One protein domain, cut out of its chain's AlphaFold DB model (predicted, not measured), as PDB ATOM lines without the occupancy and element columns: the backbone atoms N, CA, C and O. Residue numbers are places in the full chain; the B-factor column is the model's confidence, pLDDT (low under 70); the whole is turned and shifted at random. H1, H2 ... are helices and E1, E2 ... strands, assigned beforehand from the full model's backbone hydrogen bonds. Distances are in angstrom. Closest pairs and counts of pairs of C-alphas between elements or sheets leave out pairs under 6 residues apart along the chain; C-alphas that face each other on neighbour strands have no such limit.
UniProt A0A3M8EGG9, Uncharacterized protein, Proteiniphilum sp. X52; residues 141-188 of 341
ATOM      1  N   MET A 141     204.559 196.662 110.809       75.62
ATOM      2  CA  MET A 141     204.870 195.335 110.267       75.62
ATOM      3  C   MET A 141     206.368 195.250 109.931       75.62
ATOM      4  O   MET A 141     206.903 196.144 109.284       75.62
ATOM      5  N   GLY A 142     207.048 194.190 110.385       78.38
ATOM      6  CA  GLY A 142     208.488 193.986 110.158       78.38
ATOM      7  C   GLY A 142     209.419 194.512 111.258       78.38
ATOM      8  O   GLY A 142     210.633 194.493 111.080       78.38
ATOM      9  N   MET A 143     208.894 194.963 112.401       83.31
ATOM     10  CA  MET A 143     209.737 195.369 113.532       83.31
ATOM     11  C   MET A 143     210.133 194.205 114.432       83.31
ATOM     12  O   MET A 143     209.350 193.286 114.689       83.31
ATOM     13  N   LEU A 144     211.336 194.312 114.990       82.81
ATOM     14  CA  LEU A 144     211.805 193.410 116.025       82.81
ATOM     15  C   LEU A 144     211.005 193.623 117.316       82.81
ATOM     16  O   LEU A 144     210.832 194.751 117.782       82.81
ATOM     17  N   ARG A 145     210.521 192.525 117.894       85.25
ATOM     18  CA  ARG A 145     209.759 192.517 119.146       85.25
ATOM     19  C   ARG A 145     210.598 191.934 120.274       85.25
ATOM     20  O   ARG A 145     211.369 190.997 120.063       85.25
ATOM     21  N   CYS A 146     210.441 192.492 121.468       82.94
ATOM     22  CA  CYS A 146     211.058 191.966 122.671       82.94
ATOM     23  C   CYS A 146     210.491 190.570 122.952       82.94
ATOM     24  O   CYS A 146     209.281 190.358 122.889       82.94
ATOM     25  N   ARG A 147     211.364 189.611 123.276       81.94
ATOM     26  CA  ARG A 147     210.963 188.214 123.511       81.94
ATOM     27  C   ARG A 147     210.104 188.032 124.762       81.94
ATOM     28  O   ARG A 147     209.331 187.086 124.810       81.94
ATOM     29  N   GLN A 148     210.257 188.905 125.760       76.44
ATOM     30  CA  GLN A 148     209.544 188.797 127.036       76.44
ATOM     31  C   GLN A 148     208.173 189.478 126.982       76.44
ATOM     32  O   GLN A 148     207.178 188.891 127.383       76.44
ATOM     33  N   THR A 149     208.113 190.705 126.461       77.94
ATOM     34  CA  THR A 149     206.896 191.533 126.498       77.94
ATOM     35  C   THR A 149     206.106 191.521 125.189       77.94
ATOM     36  O   THR A 149     204.961 191.964 125.161       77.94
ATOM     37  N   GLY A 150     206.704 191.065 124.083       79.00
ATOM     38  CA  GLY A 150     206.102 191.123 122.746       79.00
ATOM     39  C   GLY A 150     206.007 192.538 122.155       79.00
ATOM     40  O   GLY A 150     205.545 192.696 121.023       79.00
ATOM     41  N   LEU A 151     206.459 193.562 122.887       83.94
ATOM     42  CA  LEU A 151     206.423 194.960 122.464       83.94
ATOM     43  C   LEU A 151     207.587 195.297 121.513       83.94
ATOM     44  O   LEU A 151     208.617 194.618 121.533       83.94
ATOM     45  N   PRO A 152     207.455 196.335 120.668       85.12
ATOM     46  CA  PRO A 152     208.533 196.809 119.801       85.12
ATOM     47  C   PRO A 152     209.821 197.129 120.561       85.12
ATOM     48  O   PRO A 152     209.804 197.832 121.572       85.12
ATOM     49  N   VAL A 153     210.942 196.631 120.039       85.69
ATOM     50  CA  VAL A 153     212.279 196.913 120.572       85.69
ATOM     51  C   VAL A 153     212.642 198.370 120.311       85.69
ATOM     52  O   VAL A 153     212.411 198.892 119.219       85.69
ATOM     53  N   VAL A 154     213.265 199.009 121.299       83.25
ATOM     54  CA  VAL A 154     213.859 200.340 121.143       83.25
ATOM     55  C   VAL A 154     215.379 200.252 121.147       83.25
ATOM     56  O   VAL A 154     215.978 199.533 121.940       83.25
ATOM     57  N   LEU A 155     216.021 201.023 120.273       80.44
ATOM     58  CA  LEU A 155     217.478 201.122 120.216       80.44
ATOM     59  C   LEU A 155     217.966 202.121 121.272       80.44
ATOM     60  O   LEU A 155     218.297 203.263 120.952       80.44
ATOM     61  N   LYS A 156     217.959 201.706 122.540       79.12
ATOM     62  CA  LYS A 156     218.546 202.473 123.643       79.12
ATOM     63  C   LYS A 156     219.755 201.734 124.229       79.12
ATOM     64  O   LYS A 156     219.669 200.520 124.432       79.12
ATOM     65  N   PRO A 157     220.859 202.443 124.533       77.88
ATOM     66  CA  PRO A 157     222.036 201.820 125.113       77.88
ATOM     67  C   PRO A 157     221.774 201.387 126.560       77.88
ATOM     68  O   PRO A 157     221.012 202.025 127.290       77.88
ATOM     69  N   ASN A 158     222.431 200.307 126.967       79.88
ATOM     70  CA  ASN A 158     222.526 199.844 128.346       79.88
ATOM     71  C   ASN A 158     223.720 200.480 129.080       79.88
ATOM     72  O   ASN A 158     224.442 201.316 128.533       79.88
ATOM     73  N   ASP A 159     223.967 200.039 130.316       75.50
ATOM     74  CA  ASP A 159     225.092 200.459 131.166       75.50
ATOM     75  C   ASP A 159     226.477 200.221 130.536       75.50
ATOM     76  O   ASP A 159     227.461 200.841 130.936       75.50
ATOM     77  N   LYS A 160     226.563 199.353 129.522       75.12
ATOM     78  CA  LYS A 160     227.790 199.024 128.782       75.12
ATOM     79  C   LYS A 160     227.848 199.673 127.394       75.12
ATOM     80  O   LYS A 160     228.729 199.333 126.607       75.12
ATOM     81  N   GLY A 161     226.909 200.565 127.068       73.50
ATOM     82  CA  GLY A 161     226.833 201.234 125.767       73.50
ATOM     83  C   GLY A 161     226.385 200.335 124.608       73.50
ATOM     84  O   GLY A 161     226.513 200.733 123.454       73.50
ATOM     85  N   LYS A 162     225.869 199.130 124.887       78.12
ATOM     86  CA  LYS A 162     225.298 198.224 123.878       78.12
ATOM     87  C   LYS A 162     223.780 198.372 123.833       78.12
ATOM     88  O   LYS A 162     223.159 198.633 124.856       78.12
ATOM     89  N   ASN A 163     223.183 198.177 122.663       79.06
ATOM     90  CA  ASN A 163     221.729 198.185 122.524       79.06
ATOM     91  C   ASN A 163     221.182 196.795 122.842       79.06
ATOM     92  O   ASN A 163     221.412 195.852 122.083       79.06
ATOM     93  N   ASP A 164     220.462 196.680 123.954       78.00
ATOM     94  CA  ASP A 164     219.737 195.457 124.277       78.00
ATOM     95  C   ASP A 164     218.438 195.384 123.467       78.00
ATOM     96  O   ASP A 164     217.821 196.396 123.136       78.00
ATOM     97  N   LEU A 165     218.003 194.165 123.141       82.75
ATOM     98  CA  LEU A 165     216.784 193.917 122.363       82.75
ATOM     99  C   LEU A 165     215.537 193.954 123.263       82.75
ATOM    100  O   LEU A 165     214.789 192.978 123.363       82.75
ATOM    101  N   ILE A 166     215.347 195.075 123.954       82.69
ATOM    102  CA  ILE A 166     214.284 195.286 124.940       82.69
ATOM    103  C   ILE A 166     213.329 196.399 124.507       82.69
ATOM    104  O   ILE A 166     213.670 197.266 123.700       82.69
ATOM    105  N   ASP A 167     212.103 196.353 125.018       84.25
ATOM    106  CA  ASP A 167     211.111 197.398 124.783       84.25
ATOM    107  C   ASP A 167     211.346 198.631 125.672       84.25
ATOM    108  O   ASP A 167     212.134 198.618 126.623       84.25
ATOM    109  N   ALA A 168     210.645 199.721 125.353       83.25
ATOM    110  CA  ALA A 168     210.800 200.999 126.041       83.25
ATOM    111  C   ALA A 168     210.416 200.952 127.529       83.25
ATOM    112  O   ALA A 168     211.043 201.649 128.327       83.25
ATOM    113  N   GLY A 169     209.416 200.144 127.895       82.38
ATOM    114  CA  GLY A 169     208.969 199.977 129.276       82.38
ATOM    115  C   GLY A 169     209.996 199.199 130.088       82.38
ATOM    116  O   GLY A 169     210.416 199.650 131.150       82.38
ATOM    117  N   THR A 170     210.491 198.084 129.547       82.62
ATOM    118  CA  THR A 170     211.575 197.303 130.166       82.62
ATOM    119  C   THR A 170     212.846 198.138 130.338       82.62
ATOM    120  O   THR A 170     213.475 198.098 131.395       82.62
ATOM    121  N   TRP A 171     213.201 198.966 129.347       84.56
ATOM    122  CA  TRP A 171     214.337 199.880 129.482       84.56
ATOM    123  C   TRP A 171     214.121 200.902 130.608       84.56
ATOM    124  O   TRP A 171     215.030 201.105 131.406       84.56
ATOM    125  N   ALA A 172     212.926 201.495 130.720       82.94
ATOM    126  CA  ALA A 172     212.603 202.451 131.784       82.94
ATOM    127  C   ALA A 172     212.631 201.819 133.189       82.94
ATOM    128  O   ALA A 172     213.001 202.481 134.157       82.94
ATOM    129  N   LYS A 173     212.273 200.533 133.308       84.44
ATOM    130  CA  LYS A 173     212.355 199.776 134.569       84.44
ATOM    131  C   LYS A 173     213.806 199.495 134.974       84.44
ATOM    132  O   LYS A 173     214.135 199.516 136.155       84.44
ATOM    133  N   LEU A 174     214.679 199.213 134.006       80.69
ATOM    134  CA  LEU A 174     216.049 198.764 134.266       80.69
ATOM    135  C   LEU A 174     217.074 199.893 134.354       80.69
ATOM    136  O   LEU A 174     218.061 199.753 135.083       80.69
ATOM    137  N   TYR A 175     216.879 200.975 133.603       81.81
ATOM    138  CA  TYR A 175     217.907 201.975 133.345       81.81
ATOM    139  C   TYR A 175     217.410 203.399 133.562       81.81
ATOM    140  O   TYR A 175     216.259 203.738 133.306       81.81
ATOM    141  N   GLU A 176     218.336 204.259 133.963       79.38
ATOM    142  CA  GLU A 176     218.142 205.697 134.060       79.38
ATOM    143  C   GLU A 176     219.356 206.441 133.498       79.38
ATOM    144  O   GLU A 176     220.465 205.903 133.404       79.38
ATOM    145  N   ILE A 177     219.147 207.695 133.098       74.69
ATOM    146  CA  ILE A 177     220.220 208.557 132.599       74.69
ATOM    147  C   ILE A 177     220.709 209.411 133.761       74.69
ATOM    148  O   ILE A 177     219.971 210.251 134.281       74.69
ATOM    149  N   ASP A 178     221.970 209.224 134.149       71.81
ATOM    150  CA  ASP A 178     222.609 210.079 135.138       71.81
ATOM    151  C   ASP A 178     222.812 211.477 134.544       71.81
ATOM    152  O   ASP A 178     223.665 211.680 133.676       71.81
ATOM    153  N   LYS A 179     222.036 212.457 135.019       65.88
ATOM    154  CA  LYS A 179     222.080 213.847 134.539       65.88
ATOM    155  C   LYS A 179     223.456 214.500 134.714       65.88
ATOM    156  O   LYS A 179     223.758 215.432 133.980       65.88
ATOM    157  N   LYS A 180     224.285 214.034 135.661       66.75
ATOM    158  CA  LYS A 180     225.615 214.619 135.915       66.75
ATOM    159  C   LYS A 180     226.649 214.192 134.879       66.75
ATOM    160  O   LYS A 180     227.465 215.002 134.460       66.75
ATOM    161  N   ASN A 181     226.600 212.927 134.467       64.88
ATOM    162  CA  ASN A 181     227.612 212.325 133.595       64.88
ATOM    163  C   ASN A 181     227.084 211.989 132.194       64.88
ATOM    164  O   ASN A 181     227.845 211.509 131.357       64.88
ATOM    165  N   ASN A 182     225.785 212.200 131.954       70.75
ATOM    166  CA  ASN A 182     225.049 211.824 130.748       70.75
ATOM    167  C   ASN A 182     225.280 210.357 130.329       70.75
ATOM    168  O   ASN A 182     225.358 210.029 129.146       70.75
ATOM    169  N   LYS A 183     225.436 209.472 131.322       72.06
ATOM    170  CA  LYS A 183     225.660 208.034 131.134       72.06
ATOM    171  C   LYS A 183     224.434 207.254 131.577       72.06
ATOM    172  O   LYS A 183     223.805 207.589 132.580       72.06
ATOM    173  N   VAL A 184     224.126 206.194 130.836       74.50
ATOM    174  CA  VAL A 184     223.106 205.229 131.242       74.50
ATOM    175  C   VAL A 184     223.660 204.414 132.401       74.50
ATOM    176  O   VAL A 184     224.736 203.825 132.295       74.50
ATOM    177  N   ARG A 185     222.922 204.377 133.505       74.81
ATOM    178  CA  ARG A 185     223.195 203.495 134.638       74.81
ATOM    179  C   ARG A 185     221.963 202.661 134.934       74.81
ATOM    180  O   ARG A 185     220.855 202.997 134.522       74.81
ATOM    181  N   LYS A 186     222.157 201.547 135.628       74.25
ATOM    182  CA  LYS A 186     221.028 200.749 136.094       74.25
ATOM    183  C   LYS A 186     220.301 201.499 137.202       74.25
ATOM    184  O   LYS A 186     220.953 202.144 138.019       74.25
ATOM    185  N   LYS A 187     218.975 201.391 137.227       71.94
ATOM    186  CA  LYS A 187     218.150 202.031 138.246       71.94
ATOM    187  C   LYS A 187     218.463 201.415 139.613       71.94
ATOM    188  O   LYS A 187     218.509 200.189 139.751       71.94
ATOM    189  N   THR A 188     218.723 202.288 140.579       59.75
ATOM    190  CA  THR A 188     219.018 201.971 141.986       59.75
ATOM    191  C   THR A 188     218.185 202.863 142.909       59.75
ATOM    192  O   THR A 188     218.629 203.237 143.995       59.75
TER     193      THR A 188
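This is residues 141 to 188 of the 341 residues of an uncharacterized protein of Proteiniphilum sp. X52 (UniProt A0A3M8EGG9). This domain has little regular structure: a rod with the small two-strand hairpin of E1 and E2 at one end, the short helix H1 leading straight into it, and a long loop, residues 141 to 167, that reaches the other end at Met 141. The printed part has 48 residues, with H1, E1 and E2 in that order, 15 residues in named elements; the class is mixed and the sheet antiparallel. It is only just compact, close to loose, with a radius of gyration of the C-alphas of 11.4 A and spans of 38 by 17 by 14 A.

E1, residues 175 to 178, and E2, residues 183 to 186, form an antiparallel hairpin at 140 degrees. N 176 and O 185 are 2.9 A apart, within hydrogen-bond range. H1, residues 168 to 174, has every O i to N i+4 pair within hydrogen-bond range. The closest C-alphas of H1 and E2, those of Leu 174 and Lys 186, are 5.7 A apart.

E1 measures 9.5 A, E2 10.0 A and H1 10.0 A from first to last C-alpha. H1 begins at C-alpha 168 (210.800, 200.999, 126.041); E2 ends at C-alpha 186 (221.028, 200.749, 136.094).

The two C-alphas farthest apart, those of Met 141 and Lys 180, are 38.2 A apart. The printed part has no cut, and both links are tight. Residues 179 to 181 and 188 are under pLDDT 70.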